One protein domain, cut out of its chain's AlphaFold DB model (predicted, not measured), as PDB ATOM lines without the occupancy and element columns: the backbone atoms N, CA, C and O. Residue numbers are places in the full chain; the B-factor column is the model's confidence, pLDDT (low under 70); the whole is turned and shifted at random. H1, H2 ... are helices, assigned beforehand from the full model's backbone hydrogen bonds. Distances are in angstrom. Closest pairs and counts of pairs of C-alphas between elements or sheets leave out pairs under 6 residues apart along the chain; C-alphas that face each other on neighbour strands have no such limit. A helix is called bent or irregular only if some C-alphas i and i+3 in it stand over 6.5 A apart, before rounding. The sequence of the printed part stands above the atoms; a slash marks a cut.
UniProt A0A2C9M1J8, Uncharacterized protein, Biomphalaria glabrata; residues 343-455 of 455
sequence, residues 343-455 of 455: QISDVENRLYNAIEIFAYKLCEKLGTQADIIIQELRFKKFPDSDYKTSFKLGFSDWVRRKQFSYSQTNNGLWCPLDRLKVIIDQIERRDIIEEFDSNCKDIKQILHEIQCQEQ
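Overview. This is residues 343 to 455 of the 455 residues of an uncharacterized protein of Biomphalaria glabrata (UniProt A0A2C9M1J8). A long helix, H1, folds back sharply near its end, and H2 packs on both of its arms, H1a and H1b. H5 packs on the first half of H1a, and the hairpin of H3 and H4 lies at the other end of H1a, with H3 packed on H1b. The printed part has 113 residues with five named helices, in the order H1, H2, H3, H4, H5, and no named strand: the class is all helix. It is compact, with a radius of gyration of the C-alphas of 14.1 A, and spans 42 by 30 by 20 A.

Arrangement. Begin at H1, residues 343 to 376, the hub, which touches four other helices. By its hydrogen bonds it was assigned as one helix, but it is bent: C-alphas 365 and 368 are 9.2 A apart. Its arms, H1a, residues 343 to 365, and H1b, residues 368 to 376, run opposite ways at a steep tilt of 55 degrees. Look next at H2, residues 387 to 401: it touches H1a, closest at the C-alphas of Ala 359 and Lys 392, 5.8 A, opposite ways at a tilt of 37 degrees, only just steep. H2 also touches H1b, closest at the C-alphas of Ile 374 and Phe 391, 6.4 A, the same way at a shallow tilt of 31 degrees. H5, residues 441 to 454, touches residues 347 to 355 of H1a, closest at the C-alphas of Ala 354 and Ile 443, 5.7 A, opposite ways at a shallow tilt of 23 degrees. H3, residues 415 to 426, touches H1b with residues 420 to 424, closest at the C-alphas of Ile 373 and Ile 423, 7.0 A. H3 and H4, residues 430 to 439, form a helical hairpin, closest at the C-alphas of Lys 421 and Ile 433, 6.7 A. H4 and H1a only just touch, with 3 pairs of C-alphas within 8 A. H3 is apart from H1a. Every O i to N i+4 pair is within hydrogen-bond range in H1a, H2, H3 and H5; in H1b it is 3 of 5 and in H4 3 of 6.

Along the chain. Find C-alpha 343 at (321.525, 467.252, 453.407); from there H1a runs 33.4 A to C-alpha 365 at (305.937, 438.421, 459.982). H1b covers 14.3 A, H2 20.4 A, H3 16.8 A and H4 13.9 A. H4 is irregular: C-alphas 434 and 437 are 7.4 A apart. H5 runs 20.4 A to C-alpha 454 at (324.341, 467.193, 465.908).

Size, cuts and confidence. Look for the two C-alphas farthest apart at Asp 384 and Gln 455, 44.3 A. The printed part has no cut. The link from H2 to H3 is long, residues 402 to 414, and confidence is low at residues 403 to 414, under 70; the mean pLDDT of the printed part is 85.7.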
ATOM      1  N   GLN A 343     320.971 468.417 452.706       78.44
ATOM      2  CA  GLN A 343     321.525 467.252 453.407       78.44
ATOM      3  C   GLN A 343     320.595 466.738 454.510       78.44
ATOM      4  O   GLN A 343     320.396 465.529 454.613       78.44
ATOM      5  N   ILE A 344     319.982 467.635 455.288       77.56
ATOM      6  CA  ILE A 344     319.016 467.261 456.332       77.56
ATOM      7  C   ILE A 344     317.815 466.554 455.696       77.56
ATOM      8  O   ILE A 344     317.414 465.483 456.153       77.56
ATOM      9  N   SER A 345     317.298 467.089 454.584       84.81
ATOM     10  CA  SER A 345     316.190 466.459 453.863       84.81
ATOM     11  C   SER A 345     316.542 465.064 453.324       84.81
ATOM     12  O   SER A 345     315.700 464.168 453.370       84.81
ATOM     13  N   ASP A 346     317.771 464.842 452.846       90.50
ATOM     14  CA  ASP A 346     318.209 463.527 452.357       90.50
ATOM     15  C   ASP A 346     318.283 462.480 453.480       90.50
ATOM     16  O   ASP A 346     317.767 461.368 453.340       90.50
ATOM     17  N   VAL A 347     318.858 462.846 454.630       87.88
ATOM     18  CA  VAL A 347     318.974 461.947 455.789       87.88
ATOM     19  C   VAL A 347     317.597 461.595 456.359       87.88
ATOM     20  O   VAL A 347     317.329 460.422 456.634       87.88
ATOM     21  N   GLU A 348     316.691 462.569 456.463       86.31
ATOM     22  CA  GLU A 348     315.306 462.318 456.869       86.31
ATOM     23  C   GLU A 348     314.593 461.364 455.903       86.31
ATOM     24  O   GLU A 348     313.961 460.399 456.337       86.31
ATOM     25  N   ASN A 349     314.729 461.573 454.590       88.75
ATOM     26  CA  ASN A 349     314.122 460.701 453.582       88.75
ATOM     27  C   ASN A 349     314.659 459.265 453.662       88.75
ATOM     28  O   ASN A 349     313.879 458.309 453.598       88.75
ATOM     29  N   ARG A 350     315.974 459.096 453.855       94.00
ATOM     30  CA  ARG A 350     316.597 457.780 454.081       94.00
ATOM     31  C   ARG A 350     316.030 457.109 455.331       94.00
ATOM     32  O   ARG A 350     315.701 455.922 455.281       94.00
ATOM     33  N   LEU A 351     315.879 457.859 456.423       90.44
ATOM     34  CA  LEU A 351     315.320 457.353 457.674       90.44
ATOM     35  C   LEU A 351     313.872 456.887 457.488       90.44
ATOM     36  O   LEU A 351     313.537 455.766 457.868       90.44
ATOM     37  N   TYR A 352     313.028 457.706 456.856       89.00
ATOM     38  CA  TYR A 352     311.635 457.347 456.584       89.00
ATOM     39  C   TYR A 352     311.521 456.097 455.715       89.00
ATOM     40  O   TYR A 352     310.735 455.210 456.039       89.00
ATOM     41  N   ASN A 353     312.342 455.981 454.671       91.94
ATOM     42  CA  ASN A 353     312.360 454.792 453.825       91.94
ATOM     43  C   ASN A 353     312.781 453.535 454.614       91.94
ATOM     44  O   ASN A 353     312.157 452.482 454.487       91.94
ATOM     45  N   ALA A 354     313.786 453.641 455.490       93.00
ATOM     46  CA  ALA A 354     314.206 452.531 456.348       93.00
ATOM     47  C   ALA A 354     313.099 452.103 457.333       93.00
ATOM     48  O   ALA A 354     312.843 450.909 457.500       93.00
ATOM     49  N   ILE A 355     312.400 453.067 457.944       91.56
ATOM     50  CA  ILE A 355     311.239 452.824 458.816       91.56
ATOM     51  C   ILE A 355     310.114 452.124 458.053       91.56
ATOM     52  O   ILE A 355     309.509 451.184 458.567       91.56
ATOM     53  N   GLU A 356     309.834 452.566 456.830       90.56
ATOM     54  CA  GLU A 356     308.777 452.016 455.988       90.56
ATOM     55  C   GLU A 356     309.060 450.557 455.598       90.56
ATOM     56  O   GLU A 356     308.184 449.696 455.733       90.56
ATOM     57  N   ILE A 357     310.298 450.256 455.188       92.62
ATOM     58  CA  ILE A 357     310.754 448.893 454.872       92.62
ATOM     59  C   ILE A 357     310.667 447.994 456.110       92.62
ATOM     60  O   ILE A 357     310.185 446.861 456.026       92.62
ATOM     61  N   PHE A 358     311.108 448.492 457.266       94.44
ATOM     62  CA  PHE A 358     311.011 447.768 458.530       94.44
ATOM     63  C   PHE A 358     309.554 447.465 458.901       94.44
ATOM     64  O   PHE A 358     309.225 446.318 459.204       94.44
ATOM     65  N   ALA A 359     308.668 448.461 458.821       94.06
ATOM     66  CA  ALA A 359     307.248 448.299 459.121       94.06
ATOM     67  C   ALA A 359     306.587 447.257 458.209       94.06
ATOM     68  O   ALA A 359     305.776 446.459 458.681       94.06
ATOM     69  N   TYR A 360     306.960 447.225 456.926       92.31
ATOM     70  CA  TYR A 360     306.473 446.226 455.978       92.31
ATOM     71  C   TYR A 360     306.888 444.805 456.378       92.31
ATOM     72  O   TYR A 360     306.027 443.941 456.545       92.31
ATOM     73  N   LYS A 361     308.190 444.580 456.603       94.94
ATOM     74  CA  LYS A 361     308.725 443.269 457.011       94.94
ATOM     75  C   LYS A 361     308.118 442.796 458.330       94.94
ATOM     76  O   LYS A 361     307.765 441.628 458.476       94.94
ATOM     77  N   LEU A 362     307.975 443.710 459.288       94.94
ATOM     78  CA  LEU A 362     307.375 443.407 460.579       94.94
ATOM     79  C   LEU A 362     305.899 443.014 460.431       94.94
ATOM     80  O   LEU A 362     305.476 442.009 460.994       94.94
ATOM     81  N   CYS A 363     305.126 443.765 459.641       95.69
ATOM     82  CA  CYS A 363     303.726 443.448 459.366       95.69
ATOM     83  C   CYS A 363     303.572 442.077 458.690       95.69
ATOM     84  O   CYS A 363     302.696 441.301 459.066       95.69
ATOM     85  N   GLU A 364     304.449 441.751 457.738       94.62
ATOM     86  CA  GLU A 364     304.455 440.454 457.058       94.62
ATOM     87  C   GLU A 364     304.694 439.292 458.031       94.62
ATOM     88  O   GLU A 364     303.956 438.309 458.001       94.62
ATOM     89  N   LYS A 365     305.656 439.434 458.952       96.12
ATOM     90  CA  LYS A 365     305.937 438.421 459.982       96.12
ATOM     91  C   LYS A 365     304.833 438.289 461.030       96.12
ATOM     92  O   LYS A 365     304.584 437.194 461.539       96.12
ATOM     93  N   LEU A 366     304.186 439.396 461.386       95.00
ATOM     94  CA  LEU A 366     303.090 439.399 462.354       95.00
ATOM     95  C   LEU A 366     301.803 438.802 461.775       95.00
ATOM     96  O   LEU A 366     301.025 438.198 462.514       95.00
ATOM     97  N   GLY A 367     301.564 438.966 460.473       94.75
ATOM     98  CA  GLY A 367     300.312 438.561 459.844       94.75
ATOM     99  C   GLY A 367     299.116 439.264 460.495       94.75
ATOM    100  O   GLY A 367     299.117 440.480 460.676       94.75
ATOM    101  N   THR A 368     298.095 438.499 460.884       91.56
ATOM    102  CA  THR A 368     296.876 439.033 461.521       91.56
ATOM    103  C   THR A 368     297.109 439.580 462.932       91.56
ATOM    104  O   THR A 368     296.338 440.417 463.393       91.56
ATOM    105  N   GLN A 369     298.192 439.187 463.613       94.06
ATOM    106  CA  GLN A 369     298.536 439.721 464.939       94.06
ATOM    107  C   GLN A 369     298.999 441.184 464.891       94.06
ATOM    108  O   GLN A 369     299.082 441.838 465.930       94.06
ATOM    109  N   ALA A 370     299.256 441.729 463.695       93.88
ATOM    110  CA  ALA A 370     299.562 443.143 463.508       93.88
ATOM    111  C   ALA A 370     298.472 444.058 464.099       93.88
ATOM    112  O   ALA A 370     298.795 445.132 464.609       93.88
ATOM    113  N   ASP A 371     297.210 443.615 464.122       88.88
ATOM    114  CA  ASP A 371     296.093 444.366 464.707       88.88
ATOM    115  C   ASP A 371     296.256 444.635 466.211       88.88
ATOM    116  O   ASP A 371     295.825 445.687 466.686       88.88
ATOM    117  N   ILE A 372     296.911 443.738 466.958       91.94
ATOM    118  CA  ILE A 372     297.184 443.938 468.391       91.94
ATOM    119  C   ILE A 372     298.122 445.134 468.564       91.94
ATOM    120  O   ILE A 372     297.864 446.030 469.363       91.94
ATOM    121  N   ILE A 373     299.169 445.209 467.739       92.81
ATOM    122  CA  ILE A 373     300.122 446.322 467.765       92.81
ATOM    123  C   ILE A 373     299.447 447.635 467.347       92.81
ATOM    124  O   ILE A 373     299.682 448.667 467.977       92.81
ATOM    125  N   ILE A 374     298.579 447.605 466.326       90.00
ATOM    126  CA  ILE A 374     297.779 448.770 465.903       90.00
ATOM    127  C   ILE A 374     296.966 449.313 467.087       90.00
ATOM    128  O   ILE A 374     296.916 450.530 467.289       90.00
ATOM    129  N   GLN A 375     296.343 448.433 467.875       88.00
ATOM    130  CA  GLN A 375     295.542 448.810 469.043       88.00
ATOM    131  C   GLN A 375     296.409 449.342 470.192       88.00
ATOM    132  O   GLN A 375     296.152 450.443 470.685       88.00
ATOM    133  N   GLU A 376     297.468 448.622 470.565       89.75
ATOM    134  CA  GLU A 376     298.361 448.979 471.679       89.75
ATOM    135  C   GLU A 376     299.109 450.296 471.448       89.75
ATOM    136  O   GLU A 376     299.254 451.136 472.345       89.75
ATOM    137  N   LEU A 377     299.552 450.532 470.212       88.31
ATOM    138  CA  LEU A 377     300.199 451.786 469.827       88.31
ATOM    139  C   LEU A 377     299.204 452.881 469.430       88.31
ATOM    140  O   LEU A 377     299.619 454.012 469.154       88.31
ATOM    141  N   ARG A 378     297.899 452.577 469.458       89.38
ATOM    142  CA  ARG A 378     296.793 453.483 469.118       89.38
ATOM    143  C   ARG A 378     296.994 454.146 467.757       89.38
ATOM    144  O   ARG A 378     296.891 455.372 467.618       89.38
ATOM    145  N   PHE A 379     297.310 453.343 466.746       87.25
ATOM    146  CA  PHE A 379     297.386 453.837 465.377       87.25
ATOM    147  C   PHE A 379     296.020 454.366 464.955       87.25
ATOM    148  O   PHE A 379     294.970 453.809 465.282       87.25
ATOM    149  N   LYS A 380     296.030 455.479 464.221       82.75
ATOM    150  CA  LYS A 380     294.805 456.005 463.632       82.75
ATOM    151  C   LYS A 380     294.325 454.979 462.605       82.75
ATOM    152  O   LYS A 380     295.039 454.716 461.644       82.75
ATOM    153  N   LYS A 381     293.145 454.388 462.811       75.19
ATOM    154  CA  LYS A 381     292.535 453.525 461.790       75.19
ATOM    155  C   LYS A 381     292.207 454.374 460.565       75.19
ATOM    156  O   LYS A 381     291.554 455.412 460.691       75.19
ATOM    157  N   PHE A 382     292.665 453.930 459.402       79.25
ATOM    158  CA  PHE A 382     292.307 454.530 458.125       79.25
ATOM    159  C   PHE A 382     291.111 453.751 457.566       79.25
ATOM    160  O   PHE A 382     291.267 452.553 457.303       79.25
ATOM    161  N   PRO A 383     289.923 454.378 457.445       74.44
ATOM    162  CA  PRO A 383     288.761 453.707 456.871       74.44
ATOM    163  C   PRO A 383     289.108 453.204 455.463       74.44
ATOM    164  O   PRO A 383     289.840 453.870 454.732       74.44
ATOM    165  N   ASP A 384     288.633 452.003 455.137       78.25
ATOM    166  CA  ASP A 384     288.752 451.369 453.814       78.25
ATOM    167  C   ASP A 384     290.164 450.940 453.370       78.25
ATOM    168  O   ASP A 384     290.375 450.602 452.206       78.25
ATOM    169  N   SER A 385     291.136 450.895 454.286       81.88
ATOM    170  CA  SER A 385     292.472 450.349 454.003       81.88
ATOM    171  C   SER A 385     292.623 448.910 454.500       81.88
ATOM    172  O   SER A 385     292.065 448.540 455.536       81.88
ATOM    173  N   ASP A 386     293.393 448.090 453.779       87.06
ATOM    174  CA  ASP A 386     293.773 446.769 454.281       87.06
ATOM    175  C   ASP A 386     294.650 446.894 455.543       87.06
ATOM    176  O   ASP A 386     295.265 447.934 455.811       87.06
ATOM    177  N   TYR A 387     294.706 445.834 456.358       83.38
ATOM    178  CA  TYR A 387     295.444 445.875 457.627       83.38
ATOM    179  C   TYR A 387     296.936 446.180 457.416       83.38
ATOM    180  O   TYR A 387     297.544 446.851 458.248       83.38
ATOM    181  N   LYS A 388     297.518 445.761 456.280       89.75
ATOM    182  CA  LYS A 388     298.917 446.039 455.921       89.75
ATOM    183  C   LYS A 388     299.155 447.531 455.706       89.75
ATOM    184  O   LYS A 388     300.106 448.093 456.249       89.75
ATOM    185  N   THR A 389     298.278 448.189 454.959       88.25
ATOM    186  CA  THR A 389     298.322 449.631 454.695       88.25
ATOM    187  C   THR A 389     298.037 450.415 455.969       88.25
ATOM    188  O   THR A 389     298.772 451.351 456.281       88.25
ATOM    189  N   SER A 390     297.039 449.998 456.755       86.38
ATOM    190  CA  SER A 390     296.753 450.576 458.073       86.38
ATOM    191  C   SER A 390     297.952 450.480 459.017       86.38
ATOM    192  O   SER A 390     298.311 451.475 459.650       86.38
ATOM    193  N   PHE A 391     298.612 449.319 459.083       91.19
ATOM    194  CA  PHE A 391     299.814 449.129 459.889       91.19
ATOM    195  C   PHE A 391     300.942 450.034 459.407       91.19
ATOM    196  O   PHE A 391     301.519 450.767 460.198       91.19
ATOM    197  N   LYS A 392     301.225 450.040 458.102       89.56
ATOM    198  CA  LYS A 392     302.299 450.833 457.495       89.56
ATOM    199  C   LYS A 392     302.125 452.335 457.730       89.56
ATOM    200  O   LYS A 392     303.052 453.001 458.199       89.56
ATOM    201  N   LEU A 393     300.946 452.872 457.410       87.56
ATOM    202  CA  LEU A 393     300.637 454.293 457.583       87.56
ATOM    203  C   LEU A 393     300.599 454.667 459.065       87.56
ATOM    204  O   LEU A 393     301.170 455.684 459.454       87.56
ATOM    205  N   GLY A 394     299.973 453.827 459.892       89.25
ATOM    206  CA  GLY A 394     299.884 454.022 461.334       89.25
ATOM    207  C   GLY A 394     301.249 454.000 462.015       89.25
ATOM    208  O   GLY A 394     301.528 454.881 462.825       89.25
ATOM    209  N   PHE A 395     302.116 453.061 461.635       90.31
ATOM    210  CA  PHE A 395     303.474 452.939 462.154       90.31
ATOM    211  C   PHE A 395     304.316 454.149 461.764       90.31
ATOM    212  O   PHE A 395     304.902 454.791 462.630       90.31
ATOM    213  N   SER A 396     304.318 454.519 460.482       87.00
ATOM    214  CA  SER A 396     305.084 455.670 459.983       87.00
ATOM    215  C   SER A 396     304.645 456.981 460.646       87.00
ATOM    216  O   SER A 396     305.475 457.795 461.045       87.00
ATOM    217  N   ASP A 397     303.335 457.177 460.813       86.75
ATOM    218  CA  ASP A 397     302.776 458.337 461.508       86.75
ATOM    219  C   ASP A 397     303.084 458.323 463.016       86.75
ATOM    220  O   ASP A 397     303.419 459.355 463.596       86.75
ATOM    221  N   TRP A 398     303.008 457.156 463.660       87.69
ATOM    222  CA  TRP A 398     303.357 456.992 465.071       87.69
ATOM    223  C   TRP A 398     304.826 457.325 465.331       87.69
ATOM    224  O   TRP A 398     305.129 458.092 466.246       87.69
ATOM    225  N   VAL A 399     305.714 456.818 464.477       85.06
ATOM    226  CA  VAL A 399     307.138 457.144 464.465       85.06
ATOM    227  C   VAL A 399     307.354 458.647 464.303       85.06
ATOM    228  O   VAL A 399     308.048 459.242 465.117       85.06
ATOM    229  N   ARG A 400     306.710 459.286 463.319       82.25
ATOM    230  CA  ARG A 400     306.867 460.728 463.064       82.25
ATOM    231  C   ARG A 400     306.395 461.592 464.238       82.25
ATOM    232  O   ARG A 400     306.993 462.622 464.531       82.25
ATOM    233  N   ARG A 401     305.309 461.194 464.911       80.94
ATOM    234  CA  ARG A 401     304.757 461.924 466.067       80.94
ATOM    235  C   ARG A 401     305.617 461.795 467.316       80.94
ATOM    236  O   ARG A 401     305.626 462.698 468.153       80.94
ATOM    237  N   LYS A 402     306.314 460.673 467.477       76.44
ATOM    238  CA  LYS A 402     307.325 460.519 468.515       76.44
ATOM    239  C   LYS A 402     308.588 461.205 468.009       76.44
ATOM    240  O   LYS A 402     309.407 460.567 467.362       76.44
ATOM    241  N   GLN A 403     308.716 462.508 468.302       62.88
ATOM    242  CA  GLN A 403     309.964 463.255 468.093       62.88
ATOM    243  C   GLN A 403     311.148 462.356 468.455       62.88
ATOM    244  O   GLN A 403     311.062 461.645 469.463       62.88
ATOM    245  N   PHE A 404     312.191 462.352 467.620       63.94
ATOM    246  CA  PHE A 404     313.382 461.516 467.758       63.94
ATOM    247  C   PHE A 404     314.138 461.857 469.051       63.94
ATOM    248  O   PHE A 404     315.181 462.492 469.051       63.94
ATOM    249  N   SER A 405     313.576 461.470 470.191       55.91
ATOM    250  CA  SER A 405     314.192 461.614 471.493       55.91
ATOM    251  C   SER A 405     315.116 460.422 471.656       55.91
ATOM    252  O   SER A 405     314.684 459.292 471.905       55.91
ATOM    253  N   TYR A 406     316.395 460.676 471.411       54.56
ATOM    254  CA  TYR A 406     317.452 459.731 471.695       54.56
ATOM    255  C   TYR A 406     317.670 459.702 473.207       54.56
ATOM    256  O   TYR A 406     318.021 460.717 473.811       54.56
ATOM    257  N   SER A 407     317.430 458.556 473.844       53.44
ATOM    258  CA  SER A 407     317.711 458.413 475.269       53.44
ATOM    259  C   SER A 407     319.164 457.992 475.447       53.44
ATOM    260  O   SER A 407     319.514 456.845 475.170       53.44
ATOM    261  N   GLN A 408     320.015 458.895 475.944       50.94
ATOM    262  CA  GLN A 408     321.408 458.559 476.279       50.94
ATOM    263  C   GLN A 408     321.507 457.432 477.324       50.94
ATOM    264  O   GLN A 408     322.513 456.733 477.378       50.94
ATOM    265  N   THR A 409     320.464 457.221 478.130       51.53
ATOM    266  CA  THR A 409     320.463 456.245 479.230       51.53
ATOM    267  C   THR A 409     320.226 454.795 478.795       51.53
ATOM    268  O   THR A 409     320.550 453.893 479.559       51.53
ATOM    269  N   ASN A 410     319.721 454.543 477.578       51.50
ATOM    270  CA  ASN A 410     319.354 453.197 477.106       51.50
ATOM    271  C   ASN A 410     320.273 452.689 475.981       51.50
ATOM    272  O   ASN A 410     319.791 452.221 474.951       51.50
ATOM    273  N   ASN A 411     321.598 452.799 476.134       56.19
ATOM    274  CA  ASN A 411     322.577 452.323 475.137       56.19
ATOM    275  C   ASN A 411     322.319 452.828 473.702       56.19
ATOM    276  O   ASN A 411     322.673 452.163 472.729       56.19
ATOM    277  N   GLY A 412     321.667 453.982 473.559       56.56
ATOM    278  CA  GLY A 412     321.369 454.550 472.255       56.56
ATOM    279  C   GLY A 412     320.216 453.907 471.479       56.56
ATOM    280  O   GLY A 412     320.102 454.082 470.265       56.56
ATOM    281  N   LEU A 413     319.349 453.158 472.158       56.31
ATOM    282  CA  LEU A 413     318.125 452.647 471.557       56.31
ATOM    283  C   LEU A 413     317.061 453.745 471.464       56.31
ATOM    284  O   LEU A 413     316.817 454.532 472.383       56.31
ATOM    285  N   TRP A 414     316.426 453.809 470.299       68.38
ATOM    286  CA  TRP A 414     315.370 454.765 470.016       68.38
ATOM    287  C   TRP A 414     314.065 454.289 470.664       68.38
ATOM    288  O   TRP A 414     313.529 453.241 470.301       68.38
ATOM    289  N   CYS A 415     313.558 455.077 471.620       74.75
ATOM    290  CA  CYS A 415     312.442 454.739 472.518       74.75
ATOM    291  C   CYS A 415     311.208 454.095 471.831       74.75
ATOM    292  O   CYS A 415     310.615 453.175 472.404       74.75
ATOM    293  N   PRO A 416     310.811 454.497 470.606       83.75
ATOM    294  CA  PRO A 416     309.763 453.807 469.855       83.75
ATOM    295  C   PRO A 416     310.067 452.327 469.549       83.75
ATOM    296  O   PRO A 416     309.204 451.474 469.743       83.75
ATOM    297  N   LEU A 417     311.283 451.977 469.126       88.50
ATOM    298  CA  LEU A 417     311.620 450.582 468.812       88.50
ATOM    299  C   LEU A 417     311.652 449.697 470.060       88.50
ATOM    300  O   LEU A 417     311.195 448.559 469.991       88.50
ATOM    301  N   ASP A 418     312.092 450.222 471.205       87.50
ATOM    302  CA  ASP A 418     312.067 449.478 472.473       87.50
ATOM    303  C   ASP A 418     310.640 449.158 472.901       87.50
ATOM    304  O   ASP A 418     310.315 448.018 473.233       87.50
ATOM    305  N   ARG A 419     309.751 450.155 472.837       87.94
ATOM    306  CA  ARG A 419     308.336 449.946 473.153       87.94
ATOM    307  C   ARG A 419     307.705 448.913 472.226       87.94
ATOM    308  O   ARG A 419     306.920 448.088 472.682       87.94
ATOM    309  N   LEU A 420     308.039 448.955 470.939       92.50
ATOM    310  CA  LEU A 420     307.568 447.965 469.979       92.50
ATOM    311  C   LEU A 420     308.086 446.562 470.319       92.50
ATOM    312  O   LEU A 420     307.305 445.618 470.298       92.50
ATOM    313  N   LYS A 421     309.366 446.434 470.687       93.50
ATOM    314  CA  LYS A 421     309.979 445.167 471.108       93.50
ATOM    315  C   LYS A 421     309.276 444.588 472.343       93.50
ATOM    316  O   LYS A 421     308.952 443.410 472.345       93.50
ATOM    317  N   VAL A 422     308.944 445.419 473.336       92.19
ATOM    318  CA  VAL A 422     308.165 444.999 474.519       92.19
ATOM    319  C   VAL A 422     306.778 444.483 474.130       92.19
ATOM    320  O   VAL A 422     306.356 443.446 474.627       92.19
ATOM    321  N   ILE A 423     306.070 445.164 473.224       93.38
ATOM    322  CA  ILE A 423     304.741 444.714 472.774       93.38
ATOM    323  C   ILE A 423     304.842 443.386 472.011       93.38
ATOM    324  O   ILE A 423     304.007 442.508 472.201       93.38
ATOM    325  N   ILE A 424     305.865 443.217 471.166       95.62
ATOM    326  CA  ILE A 424     306.098 441.963 470.430       95.62
ATOM    327  C   ILE A 424     306.397 440.803 471.398       95.62
ATOM    328  O   ILE A 424     305.928 439.685 471.182       95.62
ATOM    329  N   ASP A 425     307.131 441.065 472.479       94.62
ATOM    330  CA  ASP A 425     307.397 440.072 473.525       94.62
ATOM    331  C   ASP A 425     306.116 439.704 474.296       94.62
ATOM    332  O   ASP A 425     305.854 438.530 474.539       94.62
ATOM    333  N   GLN A 426     305.250 440.687 474.578       94.06
ATOM    334  CA  GLN A 426     303.948 440.474 475.227       94.06
ATOM    335  C   GLN A 426     302.963 439.640 474.395       94.06
ATOM    336  O   GLN A 426     302.135 438.940 474.970       94.06
ATOM    337  N   ILE A 427     303.043 439.689 473.061       95.25
ATOM    338  CA  ILE A 427     302.266 438.801 472.170       95.25
ATOM    339  C   ILE A 427     302.964 437.451 471.926       95.25
ATOM    340  O   ILE A 427     302.569 436.712 471.025       95.25
ATOM    341  N   GLU A 428     304.011 437.148 472.699       95.94
ATOM    342  CA  GLU A 428     304.764 435.889 472.700       95.94
ATOM    343  C   GLU A 428     305.448 435.554 471.358       95.94
ATOM    344  O   GLU A 428     305.744 434.397 471.055       95.94
ATOM    345  N   ARG A 429     305.767 436.569 470.543       96.62
ATOM    346  CA  ARG A 429     306.420 436.398 469.230       96.62
ATOM    347  C   ARG A 429     307.941 436.460 469.313       96.62
ATOM    348  O   ARG A 429     308.584 437.352 468.756       96.62
ATOM    349  N   ARG A 430     308.533 435.477 470.002       95.12
ATOM    350  CA  ARG A 430     309.995 435.380 470.197       95.12
ATOM    351  C   ARG A 430     310.782 435.251 468.890       95.12
ATOM    352  O   ARG A 430     311.861 435.825 468.788       95.12
ATOM    353  N   ASP A 431     310.205 434.604 467.881       96.44
ATOM    354  CA  ASP A 431     310.769 434.492 466.528       96.44
ATOM    355  C   ASP A 431     311.042 435.865 465.890       96.44
ATOM    356  O   ASP A 431     312.031 436.066 465.188       96.44
ATOM    357  N   ILE A 432     310.184 436.850 466.170       96.50
ATOM    358  CA  ILE A 432     310.369 438.222 465.694       96.50
ATOM    359  C   ILE A 432     311.401 438.958 466.556       96.50
ATOM    360  O   ILE A 432     312.199 439.719 466.009       96.50
ATOM    361  N   ILE A 433     311.401 438.740 467.878       95.56
ATOM    362  CA  ILE A 433     312.332 439.381 468.824       95.56
ATOM    363  C   ILE A 433     313.788 439.029 468.514       95.56
ATOM    364  O   ILE A 433     314.636 439.925 468.520       95.56
ATOM    365  N   GLU A 434     314.072 437.761 468.220       94.25
ATOM    366  CA  GLU A 434     315.424 437.276 467.913       94.25
ATOM    367  C   GLU A 434     316.013 437.957 466.670       94.25
ATOM    368  O   GLU A 434     317.193 438.306 466.638       94.25
ATOM    369  N   GLU A 435     315.181 438.234 465.667       94.44
ATOM    370  CA  GLU A 435     315.599 438.922 464.445       94.44
ATOM    371  C   GLU A 435     315.404 440.446 464.492       94.44
ATOM    372  O   GLU A 435     315.779 441.149 463.548       94.44
ATOM    373  N   PHE A 436     314.807 440.980 465.560       93.12
ATOM    374  CA  PHE A 436     314.382 442.376 465.633       93.12
ATOM    375  C   PHE A 436     315.561 443.325 465.417       93.12
ATOM    376  O   PHE A 436     315.519 444.183 464.542       93.12
ATOM    377  N   ASP A 437     316.660 443.112 466.143       90.88
ATOM    378  CA  ASP A 437     317.831 443.987 466.071       90.88
ATOM    379  C   ASP A 437     318.512 443.969 464.696       90.88
ATOM    380  O   ASP A 437     319.015 445.006 464.258       90.88
ATOM    381  N   SER A 438     318.475 442.829 463.999       92.56
ATOM    382  CA  SER A 438     318.955 442.699 462.619       92.56
ATOM    383  C   SER A 438     318.059 443.477 461.650       92.56
ATOM    384  O   SER A 438     318.545 444.256 460.830       92.56
ATOM    385  N   ASN A 439     316.739 443.348 461.803       90.94
ATOM    386  CA  ASN A 439     315.758 444.044 460.971       90.94
ATOM    387  C   ASN A 439     315.763 445.569 461.180       90.94
ATOM    388  O   ASN A 439     315.414 446.307 460.262       90.94
ATOM    389  N   CYS A 440     316.182 446.054 462.353       91.94
ATOM    390  CA  CYS A 440     316.298 447.484 462.658       91.94
ATOM    391  C   CYS A 440     317.658 448.105 462.294       91.94
ATOM    392  O   CYS A 440     317.866 449.288 462.579       91.94
ATOM    393  N   LYS A 441     318.608 447.338 461.743       93.19
ATOM    394  CA  LYS A 441     320.005 447.773 461.583       93.19
ATOM    395  C   LYS A 441     320.142 449.088 460.809       93.19
ATOM    396  O   LYS A 441     320.840 449.983 461.276       93.19
ATOM    397  N   ASP A 442     319.434 449.227 459.690       91.50
ATOM    398  CA  ASP A 442     319.510 450.421 458.839       91.50
ATOM    399  C   ASP A 442     318.970 451.666 459.558       91.50
ATOM    400  O   ASP A 442     319.565 452.739 459.487       91.50
ATOM    401  N   ILE A 443     317.889 451.512 460.333       91.31
ATOM    402  CA  ILE A 443     317.327 452.592 461.156       91.31
ATOM    403  C   ILE A 443     318.350 453.026 462.208       91.31
ATOM    404  O   ILE A 443     318.622 454.216 462.345       91.31
ATOM    405  N   LYS A 444     318.950 452.069 462.932       89.56
ATOM    406  CA  LYS A 444     319.969 452.361 463.954       89.56
ATOM    407  C   LYS A 444     321.184 453.070 463.354       89.56
ATOM    408  O   LYS A 444     321.691 454.008 463.961       89.56
ATOM    409  N   GLN A 445     321.623 452.653 462.167       91.69
ATOM    410  CA  GLN A 445     322.739 453.280 461.467       91.69
ATOM    411  C   GLN A 445     322.427 454.732 461.078       91.69
ATOM    412  O   GLN A 445     323.227 455.615 461.371       91.69
ATOM    413  N   ILE A 446     321.261 454.998 460.481       90.75
ATOM    414  CA  ILE A 446     320.875 456.360 460.076       90.75
ATOM    415  C   ILE A 446     320.676 457.261 461.303       90.75
ATOM    416  O   ILE A 446     321.108 458.409 461.299       90.75
ATOM    417  N   LEU A 447     320.082 456.745 462.383       87.06
ATOM    418  CA  LEU A 447     319.951 457.493 463.638       87.06
ATOM    419  C   LEU A 447     321.315 457.847 464.247       87.06
ATOM    420  O   LEU A 447     321.488 458.953 464.753       87.06
ATOM    421  N   HIS A 448     322.288 456.938 464.170       86.56
ATOM    422  CA  HIS A 448     323.659 457.219 464.591       86.56
ATOM    423  C   HIS A 448     324.324 458.288 463.702       86.56
ATOM    424  O   HIS A 448     325.016 459.160 464.218       86.56
ATOM    425  N   GLU A 449     324.096 458.267 462.381       89.25
ATOM    426  CA  GLU A 449     324.564 459.322 461.464       89.25
ATOM    427  C   GLU A 449     324.004 460.701 461.854       89.25
ATOM    428  O   GLU A 449     324.775 461.656 461.939       89.25
ATOM    429  N   ILE A 450     322.701 460.796 462.156       85.56
ATOM    430  CA  ILE A 450     322.054 462.039 462.618       85.56
ATOM    431  C   ILE A 450     322.703 462.530 463.915       85.56
ATOM    432  O   ILE A 450     323.086 463.691 464.016       85.56
ATOM    433  N   GLN A 451     322.894 461.637 464.888       83.12
ATOM    434  CA  GLN A 451     323.490 461.997 466.174       83.12
ATOM    435  C   GLN A 451     324.926 462.523 466.030       83.12
ATOM    436  O   GLN A 451     325.311 463.452 466.735       83.12
ATOM    437  N   CYS A 452     325.720 461.951 465.122       83.25
ATOM    438  CA  CYS A 452     327.068 462.441 464.835       83.25
ATOM    439  C   CYS A 452     327.082 463.805 464.131       83.25
ATOM    440  O   CYS A 452     328.098 464.486 464.204       83.25
ATOM    441  N   GLN A 453     326.009 464.193 463.435       83.25
ATOM    442  CA  GLN A 453     325.893 465.512 462.796       83.25
ATOM    443  C   GLN A 453     325.447 466.613 463.769       83.25
ATOM    444  O   GLN A 453     325.692 467.788 463.504       83.25
ATOM    445  N   GLU A 454     324.783 466.250 464.869       78.06
ATOM    446  CA  GLU A 454     324.341 467.193 465.908       78.06
ATOM    447  C   GLU A 454     325.441 467.555 466.927       78.06
ATOM    448  O   GLU A 454     325.274 468.520 467.677       78.06
ATOM    449  N   GLN A 455     326.544 466.795 466.966       75.12
ATOM    450  CA  GLN A 455     327.735 467.053 467.793       75.12
ATOM    451  C   GLN A 455     328.758 467.907 467.046       75.12
ATOM    452  O   GLN A 455     329.350 468.796 467.702       75.12
TER     453      GLN A 455